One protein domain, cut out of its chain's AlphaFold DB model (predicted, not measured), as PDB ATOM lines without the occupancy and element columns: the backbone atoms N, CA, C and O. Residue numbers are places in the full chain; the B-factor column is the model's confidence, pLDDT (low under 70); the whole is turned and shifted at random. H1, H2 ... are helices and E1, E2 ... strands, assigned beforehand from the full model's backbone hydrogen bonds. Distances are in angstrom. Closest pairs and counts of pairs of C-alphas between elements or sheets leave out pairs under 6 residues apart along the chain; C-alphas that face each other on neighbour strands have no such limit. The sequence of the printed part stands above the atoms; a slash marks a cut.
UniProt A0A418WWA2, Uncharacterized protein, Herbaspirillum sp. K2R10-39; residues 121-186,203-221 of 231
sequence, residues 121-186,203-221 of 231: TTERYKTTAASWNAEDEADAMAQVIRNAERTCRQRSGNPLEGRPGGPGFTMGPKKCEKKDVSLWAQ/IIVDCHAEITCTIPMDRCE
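What this domain is: This is residues 121 to 186 and 203 to 221 of the 231 residues of an uncharacterized protein of Herbaspirillum sp. K2R10-39 (UniProt A0A418WWA2). A long, twisted antiparallel sheet, ordered E1-E3-E2, has helix H1 packed on one face, in two layers. The class is mixed, with 85 printed residues and E1, H1, E2 and E3 along the chain. The whole is loose, spanning 48 by 28 by 21 A; the radius of gyration of the C-alphas is 15.1 A.

Where its parts are: E3, residues 203 to 221, 47.0 A long, ends at (40.663, -15.756, -23.141). E1, residues 121 to 130, begins at (41.009, -7.618, -21.915). E1 and H1, residues 137 to 156, are each 28.6 A long; E2, residues 169 to 180, is 31.7 A.

How they stand to each other: Within hydrogen-bond range are N 127 of E1 and O 211 of E3, 2.9 A, N 175 of E2 and O 208 of E3, 2.8 A, and every O i to N i+4 pair in H1. E1, H1 and E2 form a split strand-helix-strand unit, same-way strands with E3 between, its crossover right-handed. H1 and E3 come closest at the C-alphas of Cys 152 and Cys 213, 5.7 A.

The domain as a whole: Across the cut, C-alphas 186 and 203 are 15.7 A apart. The link from H1 to E2, residues 157 to 168, is long; 32 printed residues have pLDDT under 70, among them residues 156 to 169.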
ATOM      1  N   THR A 121      41.102  -8.942 -21.293       61.41
ATOM      2  CA  THR A 121      41.009  -7.618 -21.915       61.41
ATOM      3  C   THR A 121      39.701  -6.953 -21.515       61.41
ATOM      4  O   THR A 121      38.659  -7.598 -21.403       61.41
ATOM      5  N   THR A 122      39.764  -5.644 -21.288       59.38
ATOM      6  CA  THR A 122      38.607  -4.824 -20.943       59.38
ATOM      7  C   THR A 122      37.940  -4.304 -22.219       59.38
ATOM      8  O   THR A 122      38.400  -3.324 -22.806       59.38
ATOM      9  N   GLU A 123      36.858  -4.944 -22.664       63.19
ATOM     10  CA  GLU A 123      36.086  -4.496 -23.835       63.19
ATOM     11  C   GLU A 123      34.792  -3.779 -23.429       63.19
ATOM     12  O   GLU A 123      34.145  -4.135 -22.443       63.19
ATOM     13  N   ARG A 124      34.387  -2.773 -24.218       67.38
ATOM     14  CA  ARG A 124      33.086  -2.101 -24.061       67.38
ATOM     15  C   ARG A 124      31.977  -2.982 -24.627       67.38
ATOM     16  O   ARG A 124      32.080  -3.471 -25.752       67.38
ATOM     17  N   TYR A 125      30.886  -3.132 -23.885       70.75
ATOM     18  CA  TYR A 125      29.740  -3.922 -24.327       70.75
ATOM     19  C   TYR A 125      28.883  -3.141 -25.335       70.75
ATOM     20  O   TYR A 125      28.440  -2.033 -25.045       70.75
ATOM     21  N   LYS A 126      28.619  -3.726 -26.509       74.00
ATOM     22  CA  LYS A 126      27.759  -3.146 -27.553       74.00
ATOM     23  C   LYS A 126      26.497  -3.985 -27.740       74.00
ATOM     24  O   LYS A 126      26.573  -5.211 -27.785       74.00
ATOM     25  N   THR A 127      25.347  -3.329 -27.846       78.00
ATOM     26  CA  THR A 127      24.040  -3.956 -28.074       78.00
ATOM     27  C   THR A 127      23.092  -2.988 -28.787       78.00
ATOM     28  O   THR A 127      23.432  -1.830 -29.003       78.00
ATOM     29  N   THR A 128      21.897  -3.425 -29.168       80.44
ATOM     30  CA  THR A 128      20.869  -2.576 -29.794       80.44
ATOM     31  C   THR A 128      19.614  -2.596 -28.929       80.44
ATOM     32  O   THR A 128      19.178  -3.674 -28.528       80.44
ATOM     33  N   ALA A 129      19.010  -1.435 -28.656       82.19
ATOM     34  CA  ALA A 129      17.674  -1.374 -28.054       82.19
ATOM     35  C   ALA A 129      16.644  -0.860 -29.051       82.19
ATOM     36  O   ALA A 129      16.947  -0.102 -29.975       82.19
ATOM     37  N   ALA A 130      15.411  -1.281 -28.808       83.31
ATOM     38  CA  ALA A 130      14.239  -0.950 -29.593       83.31
ATOM     39  C   ALA A 130      13.126  -0.410 -28.686       83.31
ATOM     40  O   ALA A 130      13.040  -0.797 -27.510       83.31
ATOM     41  N   SER A 131      12.277   0.456 -29.235       83.56
ATOM     42  CA  SER A 131      10.953   0.744 -28.684       83.56
ATOM     43  C   SER A 131       9.971  -0.361 -29.055       83.56
ATOM     44  O   SER A 131      10.227  -1.171 -29.945       83.56
ATOM     45  N   TRP A 132       8.848  -0.393 -28.347       74.38
ATOM     46  CA  TRP A 132       7.746  -1.304 -28.611       74.38
ATOM     47  C   TRP A 132       6.446  -0.509 -28.579       74.38
ATOM     48  O   TRP A 132       6.112   0.083 -27.553       74.38
ATOM     49  N   ASN A 133       5.689  -0.544 -29.676       68.44
ATOM     50  CA  ASN A 133       4.311  -0.052 -29.723       68.44
ATOM     51  C   ASN A 133       4.126   1.387 -29.197       68.44
ATOM     52  O   ASN A 133       3.243   1.630 -28.380       68.44
ATOM     53  N   ALA A 134       4.975   2.326 -29.621       77.88
ATOM     54  CA  ALA A 134       4.830   3.737 -29.260       77.88
ATOM     55  C   ALA A 134       3.942   4.483 -30.268       77.88
ATOM     56  O   ALA A 134       3.997   4.206 -31.465       77.88
ATOM     57  N   GLU A 135       3.135   5.428 -29.786       78.00
ATOM     58  CA  GLU A 135       2.229   6.229 -30.625       78.00
ATOM     59  C   GLU A 135       2.951   7.415 -31.285       78.00
ATOM     60  O   GLU A 135       2.568   7.856 -32.370       78.00
ATOM     61  N   ASP A 136       4.041   7.891 -30.678       83.38
ATOM     62  CA  ASP A 136       4.860   8.981 -31.191       83.38
ATOM     63  C   ASP A 136       6.376   8.694 -31.096       83.38
ATOM     64  O   ASP A 136       6.849   7.747 -30.462       83.38
ATOM     65  N   GLU A 137       7.173   9.514 -31.789       83.19
ATOM     66  CA  GLU A 137       8.637   9.380 -31.804       83.19
ATOM     67  C   GLU A 137       9.280   9.740 -30.458       83.19
ATOM     68  O   GLU A 137      10.348   9.215 -30.132       83.19
ATOM     69  N   ALA A 138       8.657  10.625 -29.676       82.75
ATOM     70  CA  ALA A 138       9.180  11.049 -28.382       82.75
ATOM     71  C   ALA A 138       9.088   9.911 -27.355       82.75
ATOM     72  O   ALA A 138      10.090   9.586 -26.710       82.75
ATOM     73  N   ASP A 139       7.941   9.237 -27.276       85.19
ATOM     74  CA  ASP A 139       7.724   8.083 -26.412       85.19
ATOM     75  C   ASP A 139       8.527   6.880 -26.883       85.19
ATOM     76  O   ASP A 139       9.121   6.182 -26.054       85.19
ATOM     77  N   ALA A 140       8.622   6.660 -28.199       83.81
ATOM     78  CA  ALA A 140       9.476   5.621 -28.763       83.81
ATOM     79  C   ALA A 140      10.931   5.807 -28.307       83.81
ATOM     80  O   ALA A 140      11.557   4.884 -27.780       83.81
ATOM     81  N   MET A 141      11.462   7.026 -28.416       82.44
ATOM     82  CA  MET A 141      12.818   7.333 -27.964       82.44
ATOM     83  C   MET A 141      12.969   7.231 -26.444       82.44
ATOM     84  O   MET A 141      13.972   6.697 -25.967       82.44
ATOM     85  N   ALA A 142      11.972   7.661 -25.670       83.94
ATOM     86  CA  ALA A 142      11.987   7.507 -24.220       83.94
ATOM     87  C   ALA A 142      12.018   6.024 -23.803       83.94
ATOM     88  O   ALA A 142      12.710   5.655 -22.852       83.94
ATOM     89  N   GLN A 143      11.314   5.149 -24.527       85.56
ATOM     90  CA  GLN A 143      11.381   3.702 -24.317       85.56
ATOM     91  C   GLN A 143      12.752   3.122 -24.682       85.56
ATOM     92  O   GLN A 143      13.285   2.329 -23.906       85.56
ATOM     93  N   VAL A 144      13.338   3.526 -25.817       84.94
ATOM     94  CA  VAL A 144      14.691   3.102 -26.221       84.94
ATOM     95  C   VAL A 144      15.706   3.445 -25.132       84.94
ATOM     96  O   VAL A 144      16.483   2.577 -24.740       84.94
ATOM     97  N   ILE A 145      15.651   4.662 -24.580       83.75
ATOM     98  CA  ILE A 145      16.546   5.110 -23.500       83.75
ATOM     99  C   ILE A 145      16.352   4.260 -22.238       83.75
ATOM    100  O   ILE A 145      17.321   3.721 -21.706       83.75
ATOM    101  N   ARG A 146      15.107   4.044 -21.791       84.31
ATOM    102  CA  ARG A 146      14.825   3.197 -20.615       84.31
ATOM    103  C   ARG A 146      15.296   1.752 -20.803       84.31
ATOM    104  O   ARG A 146      15.801   1.130 -19.866       84.31
ATOM    105  N   ASN A 147      15.131   1.205 -22.006       84.56
ATOM    106  CA  ASN A 147      15.581  -0.144 -22.344       84.56
ATOM    107  C   ASN A 147      17.114  -0.225 -22.388       84.56
ATOM    108  O   ASN A 147      17.687  -1.213 -21.917       84.56
ATOM    109  N   ALA A 148      17.776   0.822 -22.883       79.31
ATOM    110  CA  ALA A 148      19.228   0.956 -22.866       79.31
ATOM    111  C   ALA A 148      19.782   0.942 -21.438       79.31
ATOM    112  O   ALA A 148      20.626   0.108 -21.106       79.31
ATOM    113  N   GLU A 149      19.243   1.805 -20.576       78.50
ATOM    114  CA  GLU A 149      19.638   1.929 -19.172       78.50
ATOM    115  C   GLU A 149      19.476   0.607 -18.425       78.50
ATOM    116  O   GLU A 149      20.383   0.162 -17.718       78.50
ATOM    117  N   ARG A 150      18.337  -0.067 -18.625       81.31
ATOM    118  CA  ARG A 150      18.078  -1.382 -18.033       81.31
ATOM    119  C   ARG A 150      19.114  -2.408 -18.481       81.31
ATOM    120  O   ARG A 150      19.634  -3.139 -17.641       81.31
ATOM    121  N   THR A 151      19.415  -2.449 -19.776       79.81
ATOM    122  CA  THR A 151      20.351  -3.422 -20.352       79.81
ATOM    123  C   THR A 151      21.767  -3.199 -19.828       79.81
ATOM    124  O   THR A 151      22.409  -4.151 -19.384       79.81
ATOM    125  N   CYS A 152      22.237  -1.949 -19.792       76.12
ATOM    126  CA  CYS A 152      23.556  -1.634 -19.244       76.12
ATOM    127  C   CYS A 152      23.623  -1.916 -17.731       76.12
ATOM    128  O   CYS A 152      24.568  -2.559 -17.279       76.12
ATOM    129  N   ARG A 153      22.595  -1.550 -16.949       76.25
ATOM    130  CA  ARG A 153      22.550  -1.817 -15.497       76.25
ATOM    131  C   ARG A 153      22.541  -3.310 -15.159       76.25
ATOM    132  O   ARG A 153      23.186  -3.727 -14.203       76.25
ATOM    133  N   GLN A 154      21.801  -4.119 -15.917       75.94
ATOM    134  CA  GLN A 154      21.782  -5.573 -15.725       75.94
ATOM    135  C   GLN A 154      23.149  -6.202 -16.012       75.94
ATOM    136  O   GLN A 154      23.527  -7.171 -15.361       75.94
ATOM    137  N   ARG A 155      23.899  -5.637 -16.965       71.56
ATOM    138  CA  ARG A 155      25.231  -6.109 -17.357       71.56
ATOM    139  C   ARG A 155      26.340  -5.701 -16.389       71.56
ATOM    140  O   ARG A 155      27.245  -6.504 -16.196       71.56
ATOM    141  N   SER A 156      26.293  -4.502 -15.802       66.69
ATOM    142  CA  SER A 156      27.336  -4.043 -14.869       66.69
ATOM    143  C   SER A 156      27.236  -4.670 -13.483       66.69
ATOM    144  O   SER A 156      28.220  -4.697 -12.751       66.69
ATOM    145  N   GLY A 157      26.044  -5.117 -13.070       60.34
ATOM    146  CA  GLY A 157      25.796  -5.558 -11.694       60.34
ATOM    147  C   GLY A 157      25.882  -4.430 -10.653       60.34
ATOM    148  O   GLY A 157      25.636  -4.675  -9.474       60.34
ATOM    149  N   ASN A 158      26.176  -3.190 -11.072       58.09
ATOM    150  CA  ASN A 158      26.348  -2.037 -10.198       58.09
ATOM    151  C   ASN A 158      25.196  -1.031 -10.408       58.09
ATOM    152  O   ASN A 158      25.057  -0.455 -11.492       58.09
ATOM    153  N   PRO A 159      24.334  -0.793  -9.399       56.34
ATOM    154  CA  PRO A 159      23.127   0.021  -9.552       56.34
ATOM    155  C   PRO A 159      23.390   1.513  -9.820       56.34
ATOM    156  O   PRO A 159      22.458   2.213 -10.215       56.34
ATOM    157  N   LEU A 160      24.621   1.995  -9.627       52.75
ATOM    158  CA  LEU A 160      25.011   3.392  -9.850       52.75
ATOM    159  C   LEU A 160      25.361   3.714 -11.314       52.75
ATOM    160  O   LEU A 160      25.321   4.879 -11.696       52.75
ATOM    161  N   GLU A 161      25.634   2.708 -12.151       53.22
ATOM    162  CA  GLU A 161      26.055   2.910 -13.550       53.22
ATOM    163  C   GLU A 161      24.887   3.006 -14.552       53.22
ATOM    164  O   GLU A 161      25.101   3.223 -15.740       53.22
ATOM    165  N   GLY A 162      23.642   2.875 -14.081       47.00
ATOM    166  CA  GLY A 162      22.425   2.918 -14.905       47.00
ATOM    167  C   GLY A 162      21.593   4.196 -14.772       47.00
ATOM    168  O   GLY A 162      20.393   4.143 -15.025       47.00
ATOM    169  N   ARG A 163      22.168   5.307 -14.289       53.00
ATOM    170  CA  ARG A 163      21.437   6.579 -14.146       53.00
ATOM    171  C   ARG A 163      21.409   7.383 -15.458       53.00
ATOM    172  O   ARG A 163      22.441   7.437 -16.133       53.00
ATOM    173  N   PRO A 164      20.301   8.094 -15.752       44.03
ATOM    174  CA  PRO A 164      20.252   9.059 -16.848       44.03
ATOM    175  C   PRO A 164      21.348  10.118 -16.657       44.03
ATOM    176  O   PRO A 164      21.406  10.765 -15.610       44.03
ATOM    177  N   GLY A 165      22.246  10.264 -17.636       49.41
ATOM    178  CA  GLY A 165      23.365  11.220 -17.593       49.41
ATOM    179  C   GLY A 165      24.630  10.752 -16.853       49.41
ATOM    180  O   GLY A 165      25.558  11.541 -16.694       49.41
ATOM    181  N   GLY A 166      24.697   9.493 -16.401       52.91
ATOM    182  CA  GLY A 166      25.924   8.903 -15.849       52.91
ATOM    183  C   GLY A 166      26.901   8.412 -16.936       52.91
ATOM    184  O   GLY A 166      26.491   8.186 -18.072       52.91
ATOM    185  N   PRO A 167      28.185   8.167 -16.610       52.09
ATOM    186  CA  PRO A 167      29.225   7.743 -17.568       52.09
ATOM    187  C   PRO A 167      29.058   6.314 -18.150       52.09
ATOM    188  O   PRO A 167      29.979   5.772 -18.764       52.09
ATOM    189  N   GLY A 168      27.893   5.682 -17.972       58.81
ATOM    190  CA  GLY A 168      27.687   4.244 -18.165       58.81
ATOM    191  C   GLY A 168      27.308   3.782 -19.574       58.81
ATOM    192  O   GLY A 168      27.478   2.598 -19.869       58.81
ATOM    193  N   PHE A 169      26.823   4.660 -20.464       69.19
ATOM    194  CA  PHE A 169      26.516   4.277 -21.848       69.19
ATOM    195  C   PHE A 169      26.477   5.456 -22.828       69.19
ATOM    196  O   PHE A 169      26.161   6.585 -22.461       69.19
ATOM    197  N   THR A 170      26.772   5.178 -24.097       74.62
ATOM    198  CA  THR A 170      26.581   6.082 -25.232       74.62
ATOM    199  C   THR A 170      25.556   5.492 -26.197       74.62
ATOM    200  O   THR A 170      25.512   4.281 -26.426       74.62
ATOM    201  N   MET A 171      24.712   6.353 -26.760       77.06
ATOM    202  CA  MET A 171      23.711   5.979 -27.757       77.06
ATOM    203  C   MET A 171      24.192   6.417 -29.143       77.06
ATOM    204  O   MET A 171      24.598   7.562 -29.333       77.06
ATOM    205  N   GLY A 172      24.177   5.489 -30.093       77.88
ATOM    206  CA  GLY A 172      24.474   5.721 -31.499       77.88
ATOM    207  C   GLY A 172      23.313   6.390 -32.249       77.88
ATOM    208  O   GLY A 172      22.334   6.828 -31.638       77.88
ATOM    209  N   PRO A 173      23.395   6.480 -33.587       82.00
ATOM    210  CA  PRO A 173      22.359   7.117 -34.393       82.00
ATOM    211  C   PRO A 173      21.017   6.380 -34.264       82.00
ATOM    212  O   PRO A 173      20.953   5.154 -34.384       82.00
ATOM    213  N   LYS A 174      19.939   7.145 -34.050       83.44
ATOM    214  CA  LYS A 174      18.570   6.619 -34.006       83.44
ATOM    215  C   LYS A 174      18.040   6.338 -35.412       83.44
ATOM    216  O   LYS A 174      18.263   7.123 -36.333       83.44
ATOM    217  N   LYS A 175      17.286   5.252 -35.561       86.75
ATOM    218  CA  LYS A 175      16.493   4.930 -36.754       86.75
ATOM    219  C   LYS A 175      15.055   4.704 -36.312       86.75
ATOM    220  O   LYS A 175      14.812   3.768 -35.561       86.75
ATOM    221  N   CYS A 176      14.138   5.562 -36.744       85.75
ATOM    222  CA  CYS A 176      12.717   5.446 -36.433       85.75
ATOM    223  C   CYS A 176      11.923   5.195 -37.713       85.75
ATOM    224  O   CYS A 176      12.168   5.845 -38.728       85.75
ATOM    225  N   GLU A 177      10.980   4.265 -37.656       85.69
ATOM    226  CA  GLU A 177      10.087   3.908 -38.751       85.69
ATOM    227  C   GLU A 177       8.638   3.973 -38.263       85.69
ATOM    228  O   GLU A 177       8.305   3.470 -37.190       85.69
ATOM    229  N   LYS A 178       7.765   4.601 -39.057       83.62
ATOM    230  CA  LYS A 178       6.322   4.620 -38.802       83.62
ATOM    231  C   LYS A 178       5.693   3.452 -39.540       83.62
ATOM    232  O   LYS A 178       5.742   3.405 -40.766       83.62
ATOM    233  N   LYS A 179       5.099   2.521 -38.801       78.44
ATOM    234  CA  LYS A 179       4.444   1.336 -39.351       78.44
ATOM    235  C   LYS A 179       2.945   1.434 -39.141       78.44
ATOM    236  O   LYS A 179       2.477   1.687 -38.034       78.44
ATOM    237  N   ASP A 180       2.192   1.205 -40.209       74.94
ATOM    238  CA  ASP A 180       0.750   1.019 -40.105       74.94
ATOM    239  C   ASP A 180       0.472  -0.415 -39.632       74.94
ATOM    240  O   ASP A 180       0.560  -1.379 -40.398       74.94
ATOM    241  N   VAL A 181       0.145  -0.565 -38.348       70.62
ATOM    242  CA  VAL A 181      -0.224  -1.857 -37.759       70.62
ATOM    243  C   VAL A 181      -1.716  -2.155 -37.893       70.62
ATOM    244  O   VAL A 181      -2.195  -3.154 -37.359       70.62
ATOM    245  N   SER A 182      -2.466  -1.355 -38.656       63.53
ATOM    246  CA  SER A 182      -3.882  -1.625 -38.953       63.53
ATOM    247  C   SER A 182      -4.089  -2.941 -39.709       63.53
ATOM    248  O   SER A 182      -5.203  -3.455 -39.750       63.53
ATOM    249  N   LEU A 183      -3.026  -3.517 -40.282       56.56
ATOM    250  CA  LEU A 183      -3.039  -4.847 -40.896       56.56
ATOM    251  C   LEU A 183      -2.838  -5.993 -39.885       56.56
ATOM    252  O   LEU A 183      -3.112  -7.144 -40.215       56.56
ATOM    253  N   TRP A 184      -2.397  -5.705 -38.655       49.81
ATOM    254  CA  TRP A 184      -2.006  -6.720 -37.665       49.81
ATOM    255  C   TRP A 184      -3.177  -7.291 -36.848       49.81
ATOM    256  O   TRP A 184      -3.010  -8.265 -36.119       49.81
ATOM    257  N   ALA A 185      -4.394  -6.769 -37.034       50.41
ATOM    258  CA  ALA A 185      -5.629  -7.385 -36.539       50.41
ATOM    259  C   ALA A 185      -6.161  -8.508 -37.462       50.41
ATOM    260  O   ALA A 185      -7.329  -8.889 -37.384       50.41
ATOM    261  N   GLN A 186      -5.324  -9.060 -38.347       48.44
ATOM    262  CA  GLN A 186      -5.646 -10.282 -39.078       48.44
ATOM    263  C   GLN A 186      -5.340 -11.481 -38.181       48.44
ATOM    264  O   GLN A 186      -4.208 -11.955 -38.093       48.44
ATOM    265  N   ILE A 203      -1.125   3.797 -36.393       76.25
ATOM    266  CA  ILE A 203       0.285   4.038 -36.686       76.25
ATOM    267  C   ILE A 203       1.068   3.802 -35.401       76.25
ATOM    268  O   ILE A 203       0.756   4.387 -34.370       76.25
ATOM    269  N   ILE A 204       2.077   2.945 -35.477       81.56
ATOM    270  CA  ILE A 204       3.060   2.749 -34.415       81.56
ATOM    271  C   ILE A 204       4.405   3.266 -34.906       81.56
ATOM    272  O   ILE A 204       4.756   3.123 -36.079       81.56
ATOM    273  N   VAL A 205       5.159   3.867 -33.998       82.38
ATOM    274  CA  VAL A 205       6.530   4.301 -34.223       82.38
ATOM    275  C   VAL A 205       7.494   3.301 -33.588       82.38
ATOM    276  O   VAL A 205       7.594   3.184 -32.363       82.38
ATOM    277  N   ASP A 206       8.247   2.609 -34.438       82.69
ATOM    278  CA  ASP A 206       9.336   1.725 -34.030       82.69
ATOM    279  C   ASP A 206      10.664   2.474 -34.165       82.69
ATOM    280  O   ASP A 206      11.103   2.796 -35.268       82.69
ATOM    281  N   CYS A 207      11.324   2.752 -33.044       85.38
ATOM    282  CA  CYS A 207      12.648   3.358 -32.995       85.38
ATOM    283  C   CYS A 207      13.687   2.343 -32.518       85.38
ATOM    284  O   CYS A 207      13.474   1.602 -31.559       85.38
ATOM    285  N   HIS A 208      14.854   2.366 -33.153       84.25
ATOM    286  CA  HIS A 208      16.018   1.560 -32.813       84.25
ATOM    287  C   HIS A 208      17.246   2.455 -32.648       84.25
ATOM    288  O   HIS A 208      17.449   3.394 -33.422       84.25
ATOM    289  N   ALA A 209      18.093   2.137 -31.672       83.94
ATOM    290  CA  ALA A 209      19.400   2.765 -31.525       83.94
ATOM    291  C   ALA A 209      20.443   1.738 -31.072       83.94
ATOM    292  O   ALA A 209      20.172   0.867 -30.240       83.94
ATOM    293  N   GLU A 210      21.650   1.849 -31.626       83.56
ATOM    294  CA  GLU A 210      22.810   1.132 -31.102       83.56
ATOM    295  C   GLU A 210      23.215   1.745 -29.760       83.56
ATOM    296  O   GLU A 210      23.207   2.961 -29.587       83.56
ATOM    297  N   ILE A 211      23.561   0.902 -28.797       80.31
ATOM    298  CA  ILE A 211      23.959   1.290 -27.450       80.31
ATOM    299  C   ILE A 211      25.317   0.680 -27.172       80.31
ATOM    300  O   ILE A 211      25.513  -0.530 -27.277       80.31
ATOM    301  N   THR A 212      26.251   1.523 -26.759       77.31
ATOM    302  CA  THR A 212      27.533   1.086 -26.223       77.31
ATOM    303  C   THR A 212      27.538   1.361 -24.728       77.31
ATOM    304  O   THR A 212      27.548   2.513 -24.317       77.31
ATOM    305  N   CYS A 213      27.544   0.322 -23.902       74.94
ATOM    306  CA  CYS A 213      27.777   0.472 -22.472       74.94
ATOM    307  C   CYS A 213      29.293   0.579 -22.234       74.94
ATOM    308  O   CYS A 213      30.067  -0.266 -22.693       74.94
ATOM    309  N   THR A 214      29.737   1.600 -21.501       66.19
ATOM    310  CA  THR A 214      31.165   1.871 -21.224       66.19
ATOM    311  C   THR A 214      31.751   0.946 -20.151       66.19
ATOM    312  O   THR A 214      32.876   1.145 -19.702       66.19
ATOM    313  N   ILE A 215      30.988  -0.060 -19.724       62.53
ATOM    314  CA  ILE A 215      31.342  -0.963 -18.633       62.53
ATOM    315  C   ILE A 215      32.581  -1.772 -19.038       62.53
ATOM    316  O   ILE A 215      32.569  -2.380 -20.115       62.53
ATOM    317  N   PRO A 216      33.623  -1.815 -18.195       56.25
ATOM    318  CA  PRO A 216      34.755  -2.694 -18.405       56.25
ATOM    319  C   PRO A 216      34.305  -4.150 -18.236       56.25
ATOM    320  O   PRO A 216      34.044  -4.602 -17.124       56.25
ATOM    321  N   MET A 217      34.164  -4.891 -19.334       54.03
ATOM    322  CA  MET A 217      33.957  -6.336 -19.268       54.03
ATOM    323  C   MET A 217      35.295  -7.049 -19.422       54.03
ATOM    324  O   MET A 217      35.917  -6.935 -20.475       54.03
ATOM    325  N   ASP A 218      35.699  -7.821 -18.412       55.31
ATOM    326  CA  ASP A 218      36.855  -8.711 -18.508       55.31
ATOM    327  C   ASP A 218      36.514  -9.895 -19.418       55.31
ATOM    328  O   ASP A 218      35.874 -10.872 -19.013       55.31
ATOM    329  N   ARG A 219      36.932  -9.818 -20.681       56.22
ATOM    330  CA  ARG A 219      36.987 -10.988 -21.552       56.22
ATOM    331  C   ARG A 219      38.302 -11.694 -21.306       56.22
ATOM    332  O   ARG A 219      39.348 -11.272 -21.782       56.22
ATOM    333  N   CYS A 220      38.240 -12.761 -20.524       57.06
ATOM    334  CA  CYS A 220      39.386 -13.616 -20.276       57.06
ATOM    335  C   CYS A 220      39.422 -14.733 -21.316       57.06
ATOM    336  O   CYS A 220      38.653 -15.693 -21.225       57.06
ATOM    337  N   GLU A 221      40.331 -14.629 -22.279       59.00
ATOM    338  CA  GLU A 221      40.663 -15.756 -23.141       59.00
ATOM    339  C   GLU A 221      41.661 -16.660 -22.410       59.00
ATOM    340  O   GLU A 221      42.616 -16.201 -21.768       59.00
TER     341      GLU A 221